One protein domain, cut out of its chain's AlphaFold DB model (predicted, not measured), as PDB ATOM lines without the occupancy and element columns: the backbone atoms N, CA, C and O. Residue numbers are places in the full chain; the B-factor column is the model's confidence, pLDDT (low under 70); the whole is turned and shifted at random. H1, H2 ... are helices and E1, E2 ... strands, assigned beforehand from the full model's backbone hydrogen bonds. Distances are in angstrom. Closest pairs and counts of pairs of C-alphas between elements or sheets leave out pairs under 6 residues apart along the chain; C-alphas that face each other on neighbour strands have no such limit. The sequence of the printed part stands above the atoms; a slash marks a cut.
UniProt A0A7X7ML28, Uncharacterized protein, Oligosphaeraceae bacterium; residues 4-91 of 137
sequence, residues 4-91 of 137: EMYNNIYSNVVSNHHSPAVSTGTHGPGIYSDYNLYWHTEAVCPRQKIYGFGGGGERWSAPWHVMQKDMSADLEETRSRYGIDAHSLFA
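What this domain is: This is residues 4 to 91 of the 137 residues of an uncharacterized protein of Oligosphaeraceae bacterium (UniProt A0A7X7ML28). With little regular structure, the domain has a strand pair, E3 and E6, in its middle; beside it a two-stranded ribbon turns a sharp corner, E1 with E4, then E2 with E5, and the short helix H1 lies on E6's side. Named elements, in order E1 E2 E3 E4 E5 E6 H1, hold 31 of 88 printed residues: mixed class, three parallel two-stranded sheets. It is compact, radius of gyration of the C-alphas 12.3 A, spanning 36 by 27 by 19 A.

Where its parts are: E3 is residues 20 to 24, E6 49 to 53 (11.7 A), E1 4 to 6 from C-alpha 4 at (113.725, 188.322, 183.802), E4 31 to 34, E2 9 to 11, E5 37 to 39, and H1 75 to 82 (10.2 A), ending at C-alpha 82 (119.550, 195.215, 195.183).

How they stand to each other: E3 and E6 are parallel, N 22 to O 50 3.0 A. The closest C-alphas of E6 and H1, Tyr 51 and Thr 78, are 6.7 A apart; those of E2 and E3, Tyr 10 and Ala 21, 6.3 A. E2 and E5 are parallel, N 10 to O 37 2.9 A; E1 and E4 likewise, N 5 to O 32 2.9 A. E1 runs on into E2 at 83 degrees, E4 into E5 at 75. In H1 every O i to N i+4 pair is within hydrogen-bond range.

The domain as a whole: The farthest C-alphas, Ala 43 and Gly 57, are 37.6 A apart. The printed part has no cut; the E6 to H1 link is long. pLDDT is under 70 at residues 13 to 18, 26 to 29 and 54 to 65.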
ATOM      1  N   GLU A   4     115.059 187.951 183.334       88.50
ATOM      2  CA  GLU A   4     113.725 188.322 183.802       88.50
ATOM      3  C   GLU A   4     113.133 187.178 184.622       88.50
ATOM      4  O   GLU A   4     113.044 186.046 184.146       88.50
ATOM      5  N   MET A   5     112.749 187.473 185.861       90.44
ATOM      6  CA  MET A   5     112.209 186.513 186.820       90.44
ATOM      7  C   MET A   5     110.924 187.090 187.406       90.44
ATOM      8  O   MET A   5     110.961 187.890 188.339       90.44
ATOM      9  N   TYR A   6     109.791 186.704 186.822       92.25
ATOM     10  CA  TYR A   6     108.468 187.162 187.239       92.25
ATOM     11  C   TYR A   6     107.516 185.996 187.436       92.25
ATOM     12  O   TYR A   6     107.602 185.005 186.709       92.25
ATOM     13  N   ASN A   7     106.566 186.164 188.355       92.50
ATOM     14  CA  ASN A   7     105.475 185.223 188.589       92.50
ATOM     15  C   ASN A   7     105.974 183.805 188.929       92.50
ATOM     16  O   ASN A   7     105.338 182.822 188.559       92.50
ATOM     17  N   ASN A   8     107.107 183.678 189.627       91.81
ATOM     18  CA  ASN A   8     107.646 182.384 190.055       91.81
ATOM     19  C   ASN A   8     107.234 182.056 191.490       91.81
ATOM     20  O   ASN A   8     107.104 182.950 192.324       91.81
ATOM     21  N   ILE A   9     107.108 180.761 191.791       91.31
ATOM     22  CA  ILE A   9     107.064 180.258 193.168       91.31
ATOM     23  C   ILE A   9     108.409 179.595 193.465       91.31
ATOM     24  O   ILE A   9     108.740 178.564 192.877       91.31
ATOM     25  N   TYR A  10     109.169 180.167 194.394       90.12
ATOM     26  CA  TYR A  10     110.406 179.582 194.900       90.12
ATOM     27  C   TYR A  10     110.102 178.838 196.198       90.12
ATOM     28  O   TYR A  10     109.893 179.465 197.237       90.12
ATOM     29  N   SER A  11     110.043 177.503 196.125       86.50
ATOM     30  CA  SER A  11     109.677 176.650 197.260       86.50
ATOM     31  C   SER A  11     110.847 175.820 197.765       86.50
ATOM     32  O   SER A  11     111.444 175.089 196.977       86.50
ATOM     33  N   ASN A  12     111.127 175.896 199.073       77.25
ATOM     34  CA  ASN A  12     112.020 174.973 199.793       77.25
ATOM     35  C   ASN A  12     113.321 174.645 199.026       77.25
ATOM     36  O   ASN A  12     113.716 173.485 198.907       77.25
ATOM     37  N   VAL A  13     113.970 175.663 198.459       69.88
ATOM     38  CA  VAL A  13     115.159 175.502 197.615       69.88
ATOM     39  C   VAL A  13     116.360 175.229 198.518       69.88
ATOM     40  O   VAL A  13     117.034 176.144 198.989       69.88
ATOM     41  N   VAL A  14     116.598 173.946 198.809       63.09
ATOM     42  CA  VAL A  14     117.705 173.504 199.663       63.09
ATOM     43  C   VAL A  14     118.839 172.958 198.806       63.09
ATOM     44  O   VAL A  14     118.724 171.927 198.151       63.09
ATOM     45  N   SER A  15     119.979 173.624 198.878       55.47
ATOM     46  CA  SER A  15     121.274 173.006 198.641       55.47
ATOM     47  C   SER A  15     122.168 173.571 199.735       55.47
ATOM     48  O   SER A  15     122.384 174.769 199.771       55.47
ATOM     49  N   ASN A  16     122.531 172.750 200.718       54.16
ATOM     50  CA  ASN A  16     123.702 172.884 201.592       54.16
ATOM     51  C   ASN A  16     123.981 174.323 202.081       54.16
ATOM     52  O   ASN A  16     124.480 175.127 201.305       54.16
ATOM     53  N   HIS A  17     123.675 174.628 203.352       55.75
ATOM     54  CA  HIS A  17     123.946 175.894 204.063       55.75
ATOM     55  C   HIS A  17     124.605 176.981 203.194       55.75
ATOM     56  O   HIS A  17     125.802 176.884 202.940       55.75
ATOM     57  N   HIS A  18     123.823 178.000 202.798       66.19
ATOM     58  CA  HIS A  18     124.203 179.175 201.978       66.19
ATOM     59  C   HIS A  18     123.711 179.183 200.520       66.19
ATOM     60  O   HIS A  18     124.197 179.995 199.737       66.19
ATOM     61  N   SER A  19     122.727 178.362 200.141       74.56
ATOM     62  CA  SER A  19     122.071 178.544 198.838       74.56
ATOM     63  C   SER A  19     120.893 179.511 198.934       74.56
ATOM     64  O   SER A  19     119.925 179.221 199.645       74.56
ATOM     65  N   PRO A  20     120.944 180.659 198.241       81.56
ATOM     66  CA  PRO A  20     119.776 181.505 198.081       81.56
ATOM     67  C   PRO A  20     118.748 180.837 197.165       81.56
ATOM     68  O   PRO A  20     119.091 179.983 196.346       81.56
ATOM     69  N   ALA A  21     117.491 181.261 197.273       85.62
ATOM     70  CA  ALA A  21     116.432 180.820 196.373       85.62
ATOM     71  C   ALA A  21     116.730 181.216 194.919       85.62
ATOM     72  O   ALA A  21     116.439 180.457 193.995       85.62
ATOM     73  N   VAL A  22     117.361 182.377 194.731       86.19
ATOM     74  CA  VAL A  22     117.831 182.863 193.436       86.19
ATOM     75  C   VAL A  22     119.307 183.239 193.529       86.19
ATOM     76  O   VAL A  22     119.708 184.040 194.370       86.19
ATOM     77  N   SER A  23     120.124 182.686 192.632       82.38
ATOM     78  CA  SER A  23     121.528 183.067 192.461       82.38
ATOM     79  C   SER A  23     121.750 183.593 191.051       82.38
ATOM     80  O   SER A  23     121.328 182.966 190.078       82.38
ATOM     81  N   THR A  24     122.431 184.728 190.923       78.69
ATOM     82  CA  THR A  24     122.849 185.251 189.617       78.69
ATOM     83  C   THR A  24     124.361 185.441 189.595       78.69
ATOM     84  O   THR A  24     124.953 185.920 190.554       78.69
ATOM     85  N   GLY A  25     125.013 185.019 188.507       72.31
ATOM     86  CA  GLY A  25     126.471 185.126 188.326       72.31
ATOM     87  C   GLY A  25     126.931 186.452 187.719       72.31
ATOM     88  O   GLY A  25     127.976 186.498 187.074       72.31
ATOM     89  N   THR A  26     126.109 187.494 187.813       65.06
ATOM     90  CA  THR A  26     126.375 188.818 187.252       65.06
ATOM     91  C   THR A  26     125.689 189.878 188.108       65.06
ATOM     92  O   THR A  26     124.745 189.573 188.827       65.06
ATOM     93  N   HIS A  27     126.151 191.125 188.036       63.47
ATOM     94  CA  HIS A  27     125.568 192.261 188.746       63.47
ATOM     95  C   HIS A  27     125.219 193.390 187.767       63.47
ATOM     96  O   HIS A  27     125.949 193.638 186.804       63.47
ATOM     97  N   GLY A  28     124.137 194.124 188.036       64.56
ATOM     98  CA  GLY A  28     123.838 195.388 187.356       64.56
ATOM     99  C   GLY A  28     122.492 195.439 186.618       64.56
ATOM    100  O   GLY A  28     121.617 194.608 186.856       64.56
ATOM    101  N   PRO A  29     122.309 196.416 185.707       69.31
ATOM    102  CA  PRO A  29     121.003 196.864 185.194       69.31
ATOM    103  C   PRO A  29     120.295 195.880 184.240       69.31
ATOM    104  O   PRO A  29     119.289 196.220 183.620       69.31
ATOM    105  N   GLY A  30     120.839 194.674 184.063       80.38
ATOM    106  CA  GLY A  30     120.282 193.630 183.201       80.38
ATOM    107  C   GLY A  30     119.428 192.594 183.931       80.38
ATOM    108  O   GLY A  30     118.973 191.656 183.282       80.38
ATOM    109  N   ILE A  31     119.249 192.722 185.247       85.31
ATOM    110  CA  ILE A  31     118.516 191.761 186.076       85.31
ATOM    111  C   ILE A  31     117.220 192.410 186.530       85.31
ATOM    112  O   ILE A  31     117.238 193.447 187.188       85.31
ATOM    113  N   TYR A  32     116.108 191.777 186.180       89.50
ATOM    114  CA  TYR A  32     114.775 192.226 186.534       89.50
ATOM    115  C   TYR A  32     114.061 191.088 187.250       89.50
ATOM    116  O   TYR A  32     113.848 190.017 186.679       89.50
ATOM    117  N   SER A  33     113.728 191.316 188.513       91.81
ATOM    118  CA  SER A  33     113.048 190.346 189.357       91.81
ATOM    119  C   SER A  33     111.952 191.039 190.134       91.81
ATOM    120  O   SER A  33     112.235 192.014 190.831       91.81
ATOM    121  N   ASP A  34     110.716 190.576 189.980       94.50
ATOM    122  CA  ASP A  34     109.589 191.096 190.741       94.50
ATOM    123  C   ASP A  34     108.373 190.167 190.670       94.50
ATOM    124  O   ASP A  34     108.322 189.266 189.834       94.50
ATOM    125  N   TYR A  35     107.362 190.406 191.504       95.50
ATOM    126  CA  TYR A  35     106.113 189.634 191.516       95.50
ATOM    127  C   TYR A  35     106.328 188.116 191.686       95.50
ATOM    128  O   TYR A  35     105.614 187.299 191.105       95.50
ATOM    129  N   ASN A  36     107.332 187.721 192.465       94.75
ATOM    130  CA  ASN A  36     107.603 186.329 192.815       94.75
ATOM    131  C   ASN A  36     107.034 186.002 194.202       94.75
ATOM    132  O   ASN A  36     106.810 186.887 195.026       94.75
ATOM    133  N   LEU A  37     106.821 184.721 194.484       94.25
ATOM    134  CA  LEU A  37     106.396 184.235 195.792       94.25
ATOM    135  C   LEU A  37     107.458 183.288 196.344       94.25
ATOM    136  O   LEU A  37     107.761 182.244 195.765       94.25
ATOM    137  N   TYR A  38     108.023 183.669 197.481       92.31
ATOM    138  CA  TYR A  38     108.970 182.872 198.241       92.31
ATOM    139  C   TYR A  38     108.195 182.124 199.311       92.31
ATOM    140  O   TYR A  38     107.516 182.726 200.144       92.31
ATOM    141  N   TRP A  39     108.291 180.802 199.272       89.75
ATOM    142  CA  TRP A  39     107.586 179.933 200.192       89.75
ATOM    143  C   TRP A  39     108.540 178.909 200.773       89.75
ATOM    144  O   TRP A  39     109.210 178.163 200.061       89.75
ATOM    145  N   HIS A  40     108.582 178.819 202.091       86.75
ATOM    146  CA  HIS A  40     109.211 177.683 202.730       86.75
ATOM    147  C   HIS A  40     108.426 177.255 203.950       86.75
ATOM    148  O   HIS A  40     107.671 178.023 204.544       86.75
ATOM    149  N   THR A  41     108.655 176.010 204.340       79.56
ATOM    150  CA  THR A  41     108.237 175.521 205.650       79.56
ATOM    151  C   THR A  41     109.430 175.609 206.593       79.56
ATOM    152  O   THR A  41     110.558 175.310 206.193       79.56
ATOM    153  N   GLU A  42     109.212 176.021 207.842       73.38
ATOM    154  CA  GLU A  42     110.291 176.066 208.843       73.38
ATOM    155  C   GLU A  42     110.953 174.697 209.040       73.38
ATOM    156  O   GLU A  42     112.153 174.620 209.280       73.38
ATOM    157  N   ALA A  43     110.183 173.620 208.865       76.94
ATOM    158  CA  ALA A  43     110.676 172.250 208.935       76.94
ATOM    159  C   ALA A  43     111.739 171.932 207.868       76.94
ATOM    160  O   ALA A  43     112.618 171.109 208.111       76.94
ATOM    161  N   VAL A  44     111.662 172.563 206.691       73.88
ATOM    162  CA  VAL A  44     112.549 172.269 205.555       73.88
ATOM    163  C   VAL A  44     113.652 173.313 205.414       73.88
ATOM    164  O   VAL A  44     114.805 172.962 205.177       73.88
ATOM    165  N   CYS A  45     113.324 174.595 205.574       76.12
ATOM    166  CA  CYS A  45     114.296 175.676 205.478       76.12
ATOM    167  C   CYS A  45     113.959 176.780 206.490       76.12
ATOM    168  O   CYS A  45     113.336 177.772 206.127       76.12
ATOM    169  N   PRO A  46     114.366 176.659 207.767       73.94
ATOM    170  CA  PRO A  46     113.995 177.624 208.810       73.94
ATOM    171  C   PRO A  46     114.580 179.027 208.586       73.94
ATOM    172  O   PRO A  46     114.181 179.977 209.252       73.94
ATOM    173  N   ARG A  47     115.566 179.161 207.689       72.50
ATOM    174  CA  ARG A  47     116.253 180.417 207.361       72.50
ATOM    175  C   ARG A  47     116.635 180.453 205.879       72.50
ATOM    176  O   ARG A  47     117.826 180.441 205.553       72.50
ATOM    177  N   GLN A  48     115.645 180.452 204.986       79.38
ATOM    178  CA  GLN A  48     115.899 180.578 203.548       79.38
ATOM    179  C   GLN A  48     116.554 181.926 203.246       79.38
ATOM    180  O   GLN A  48     116.094 182.963 203.707       79.38
ATOM    181  N   LYS A  49     117.619 181.914 202.445       86.75
ATOM    182  CA  LYS A  49     118.173 183.132 201.845       86.75
ATOM    183  C   LYS A  49     117.434 183.415 200.540       86.75
ATOM    184  O   LYS A  49     117.137 182.472 199.805       86.75
ATOM    185  N   ILE A  50     117.121 184.676 200.253       87.62
ATOM    186  CA  ILE A  50     116.295 185.039 199.089       87.62
ATOM    187  C   ILE A  50     117.175 185.166 197.846       87.62
ATOM    188  O   ILE A  50     116.988 184.407 196.894       87.62
ATOM    189  N   TYR A  51     118.176 186.051 197.881       86.25
ATOM    190  CA  TYR A  51     119.085 186.294 196.760       86.25
ATOM    191  C   TYR A  51     120.537 186.024 197.097       86.25
ATOM    192  O   TYR A  51     120.959 186.138 198.246       86.25
ATOM    193  N   GLY A  52     121.305 185.741 196.050       81.75
ATOM    194  CA  GLY A  52     122.751 185.862 196.019       81.75
ATOM    195  C   GLY A  52     123.234 186.376 194.671       81.75
ATOM    196  O   GLY A  52     122.794 185.910 193.620       81.75
ATOM    197  N   PHE A  53     124.161 187.327 194.696       77.25
ATOM    198  CA  PHE A  53     124.812 187.835 193.489       77.25
ATOM    199  C   PHE A  53     126.290 187.447 193.519       77.25
ATOM    200  O   PHE A  53     127.072 188.001 194.287       77.25
ATOM    201  N   GLY A  54     126.666 186.478 192.689       67.06
ATOM    202  CA  GLY A  54     128.057 186.151 192.398       67.06
ATOM    203  C   GLY A  54     128.585 186.944 191.198       67.06
ATOM    204  O   GLY A  54     127.826 187.414 190.357       67.06
ATOM    205  N   GLY A  55     129.906 187.039 191.082       57.50
ATOM    206  CA  GLY A  55     130.595 187.348 189.835       57.50
ATOM    207  C   GLY A  55     130.844 188.832 189.628       57.50
ATOM    208  O   GLY A  55     130.137 189.484 188.868       57.50
ATOM    209  N   GLY A  56     131.911 189.343 190.241       46.84
ATOM    210  CA  GLY A  56     132.485 190.636 189.885       46.84
ATOM    211  C   GLY A  56     134.001 190.601 190.012       46.84
ATOM    212  O   GLY A  56     134.491 190.586 191.137       46.84
ATOM    213  N   GLY A  57     134.689 190.544 188.861       45.31
ATOM    214  CA  GLY A  57     136.077 190.942 188.525       45.31
ATOM    215  C   GLY A  57     137.270 190.558 189.414       45.31
ATOM    216  O   GLY A  57     138.334 190.248 188.897       45.31
ATOM    217  N   GLU A  58     137.117 190.571 190.731       49.88
ATOM    218  CA  GLU A  58     138.191 190.450 191.721       49.88
ATOM    219  C   GLU A  58     137.843 189.472 192.857       49.88
ATOM    220  O   GLU A  58     138.622 189.280 193.791       49.88
ATOM    221  N   ARG A  59     136.652 188.858 192.828       49.66
ATOM    222  CA  ARG A  59     136.151 188.023 193.927       49.66
ATOM    223  C   ARG A  59     135.700 186.656 193.437       49.66
ATOM    224  O   ARG A  59     134.851 186.539 192.562       49.66
ATOM    225  N   TRP A  60     136.241 185.634 194.090       48.84
ATOM    226  CA  TRP A  60     136.027 184.198 193.893       48.84
ATOM    227  C   TRP A  60     134.578 183.692 194.051       48.84
ATOM    228  O   TRP A  60     134.366 182.482 194.065       48.84
ATOM    229  N   SER A  61     133.567 184.563 194.152       51.69
ATOM    230  CA  SER A  61     132.163 184.148 194.140       51.69
ATOM    231  C   SER A  61     131.648 184.017 192.709       51.69
ATOM    232  O   SER A  61     130.948 184.878 192.207       51.69
ATOM    233  N   ALA A  62     131.998 182.939 192.008       52.81
ATOM    234  CA  ALA A  62     131.276 182.519 190.799       52.81
ATOM    235  C   ALA A  62     129.803 182.168 191.153       52.81
ATOM    236  O   ALA A  62     129.517 181.968 192.336       52.81
ATOM    237  N   PRO A  63     128.861 182.010 190.192       54.06
ATOM    238  CA  PRO A  63     127.476 181.587 190.491       54.06
ATOM    239  C   PRO A  63     127.371 180.290 191.317       54.06
ATOM    240  O   PRO A  63     126.338 180.034 191.930       54.06
ATOM    241  N   TRP A  64     128.449 179.502 191.357       55.75
ATOM    242  CA  TRP A  64     128.588 178.239 192.083       55.75
ATOM    243  C   TRP A  64     129.140 178.374 193.516       55.75
ATOM    244  O   TRP A  64     129.196 177.382 194.233       55.75
ATOM    245  N   HIS A  65     129.570 179.570 193.936       64.62
ATOM    246  CA  HIS A  65     130.123 179.847 195.270       64.62
ATOM    247  C   HIS A  65     129.694 181.240 195.760       64.62
ATOM    248  O   HIS A  65     130.505 182.147 195.946       64.62
ATOM    249  N   VAL A  66     128.391 181.433 195.965       70.44
ATOM    250  CA  VAL A  66     127.873 182.658 196.590       70.44
ATOM    251  C   VAL A  66     128.381 182.734 198.034       70.44
ATOM    252  O   VAL A  66     128.176 181.816 198.826       70.44
ATOM    253  N   MET A  67     129.071 183.818 198.393       75.06
ATOM    254  CA  MET A  67     129.529 184.020 199.771       75.06
ATOM    255  C   MET A  67     128.389 184.549 200.648       75.06
ATOM    256  O   MET A  67     127.521 185.267 200.171       75.06
ATOM    257  N   GLN A  68     128.446 184.302 201.962       78.06
ATOM    258  CA  GLN A  68     127.483 184.844 202.940       78.06
ATOM    259  C   GLN A  68     127.254 186.348 202.816       78.06
ATOM    260  O   GLN A  68     126.121 186.815 202.805       78.06
ATOM    261  N   LYS A  69     128.337 187.107 202.641       80.12
ATOM    262  CA  LYS A  69     128.263 188.554 202.439       80.12
ATOM    263  C   LYS A  69     127.520 188.955 201.166       80.12
ATOM    264  O   LYS A  69     127.122 190.104 201.083       80.12
ATOM    265  N   ASP A  70     127.379 188.073 200.179       79.69
ATOM    266  CA  ASP A  70     126.767 188.345 198.873       79.69
ATOM    267  C   ASP A  70     125.288 187.920 198.832       79.69
ATOM    268  O   ASP A  70     124.657 188.054 197.783       79.69
ATOM    269  N   MET A  71     124.745 187.418 199.949       83.25
ATOM    270  CA  MET A  71     123.356 186.981 200.077       83.25
ATOM    271  C   MET A  71     122.481 187.985 200.827       83.25
ATOM    272  O   MET A  71     122.985 188.720 201.675       83.25
ATOM    273  N   SER A  72     121.172 187.928 200.576       88.50
ATOM    274  CA  SER A  72     120.133 188.565 201.393       88.50
ATOM    275  C   SER A  72     119.334 187.538 202.202       88.50
ATOM    276  O   SER A  72     119.029 186.433 201.736       88.50
ATOM    277  N   ALA A  73     119.004 187.889 203.441       86.31
ATOM    278  CA  ALA A  73     118.254 187.049 204.365       86.31
ATOM    279  C   ALA A  73     116.757 187.014 204.061       86.31
ATOM    280  O   ALA A  73     116.144 185.963 204.208       86.31
ATOM    281  N   ASP A  74     116.191 188.132 203.627       89.06
ATOM    282  CA  ASP A  74     114.755 188.293 203.428       89.06
ATOM    283  C   ASP A  74     114.455 189.267 202.275       89.06
ATOM    284  O   ASP A  74     115.352 189.753 201.570       89.06
ATOM    285  N   LEU A  75     113.164 189.498 202.024       91.62
ATOM    286  CA  LEU A  75     112.708 190.412 200.979       91.62
ATOM    287  C   LEU A  75     113.053 191.869 201.286       91.62
ATOM    288  O   LEU A  75     113.321 192.623 200.357       91.62
ATOM    289  N   GLU A  76     113.058 192.275 202.554       93.50
ATOM    290  CA  GLU A  76     113.373 193.652 202.933       93.50
ATOM    291  C   GLU A  76     114.838 193.967 202.625       93.50
ATOM    292  O   GLU A  76     115.130 194.937 201.921       93.50
ATOM    293  N   GLU A  77     115.751 193.090 203.040       91.75
ATOM    294  CA  GLU A  77     117.167 193.203 202.709       91.75
ATOM    295  C   GLU A  77     117.377 193.142 201.192       91.75
ATOM    296  O   GLU A  77     118.127 193.947 200.643       91.75
ATOM    297  N   THR A  78     116.688 192.236 200.490       90.75
ATOM    298  CA  THR A  78     116.771 192.120 199.022       90.75
ATOM    299  C   THR A  78     116.409 193.436 198.337       90.75
ATOM    300  O   THR A  78     117.167 193.928 197.495       90.75
ATOM    301  N   ARG A  79     115.284 194.038 198.731       92.88
ATOM    302  CA  ARG A  79     114.805 195.317 198.195       92.88
ATOM    303  C   ARG A  79     115.781 196.441 198.498       92.88
ATOM    304  O   ARG A  79     116.183 197.157 197.586       92.88
ATOM    305  N   SER A  80     116.197 196.570 199.758       92.00
ATOM    306  CA  SER A  80     117.106 197.636 200.180       92.00
ATOM    307  C   SER A  80     118.470 197.534 199.505       92.00
ATOM    308  O   SER A  80     119.094 198.558 199.230       92.00
ATOM    309  N   ARG A  81     118.964 196.314 199.288       87.69
ATOM    310  CA  ARG A  81     120.329 196.078 198.824       87.69
ATOM    311  C   ARG A  81     120.452 196.061 197.307       87.69
ATOM    312  O   ARG A  81     121.451 196.547 196.780       87.69
ATOM    313  N   TYR A  82     119.475 195.477 196.620       85.38
ATOM    314  CA  TYR A  82     119.550 195.215 195.183       85.38
ATOM    315  C   TYR A  82     118.492 195.965 194.369       85.38
ATOM    316  O   TYR A  82     118.618 196.023 193.149       85.38
ATOM    317  N   GLY A  83     117.476 196.553 195.010       90.25
ATOM    318  CA  GLY A  83     116.425 197.305 194.318       90.25
ATOM    319  C   GLY A  83     115.496 196.437 193.461       90.25
ATOM    320  O   GLY A  83     114.936 196.933 192.488       90.25
ATOM    321  N   ILE A  84     115.355 195.153 193.799       91.44
ATOM    322  CA  ILE A  84     114.487 194.187 193.109       91.44
ATOM    323  C   ILE A  84     113.438 193.611 194.067       91.44
ATOM    324  O   ILE A  84     113.508 193.833 195.276       91.44
ATOM    325  N   ASP A  85     112.474 192.866 193.521       93.88
ATOM    326  CA  ASP A  85     111.426 192.167 194.274       93.88
ATOM    327  C   ASP A  85     110.543 193.105 195.115       93.88
ATOM    328  O   ASP A  85     110.100 192.781 196.223       93.88
ATOM    329  N   ALA A  86     110.265 194.292 194.567       95.81
ATOM    330  CA  ALA A  86     109.459 195.332 195.199       95.81
ATOM    331  C   ALA A  86     108.041 194.855 195.561       95.81
ATOM    332  O   ALA A  86     107.524 195.205 196.621       95.81
ATOM    333  N   HIS A  87     107.442 194.011 194.724       96.31
ATOM    334  CA  HIS A  87     106.083 193.489 194.856       96.31
ATOM    335  C   HIS A  87     106.034 191.994 195.192       96.31
ATOM    336  O   HIS A  87     104.948 191.446 195.387       96.31
ATOM    337  N   SER A  88     107.185 191.330 195.278       95.88
ATOM    338  CA  SER A  88     107.265 189.918 195.650       95.88
ATOM    339  C   SER A  88     106.783 189.664 197.078       95.88
ATOM    340  O   SER A  88     106.806 190.546 197.941       95.88
ATOM    341  N   LEU A  89     106.341 188.439 197.337       94.94
ATOM    342  CA  LEU A  89     105.683 188.042 198.576       94.94
ATOM    343  C   LEU A  89     106.443 186.915 199.264       94.94
ATOM    344  O   LEU A  89     107.024 186.052 198.611       94.94
ATOM    345  N   PHE A  90     106.392 186.912 200.592       92.44
ATOM    346  CA  PHE A  90     106.793 185.776 201.404       92.44
ATOM    347  C   PHE A  90     105.532 185.198 202.052       92.44
ATOM    348  O   PHE A  90     104.985 185.802 202.977       92.44
ATOM    349  N   ALA A  91     105.013 184.096 201.512       93.06
ATOM    350  CA  ALA A  91     103.725 183.536 201.921       93.06
ATOM    351  C   ALA A  91     103.572 182.070 201.493       93.06
ATOM    352  O   ALA A  91     104.274 181.595 200.606       93.06
TER     353      ALA A  91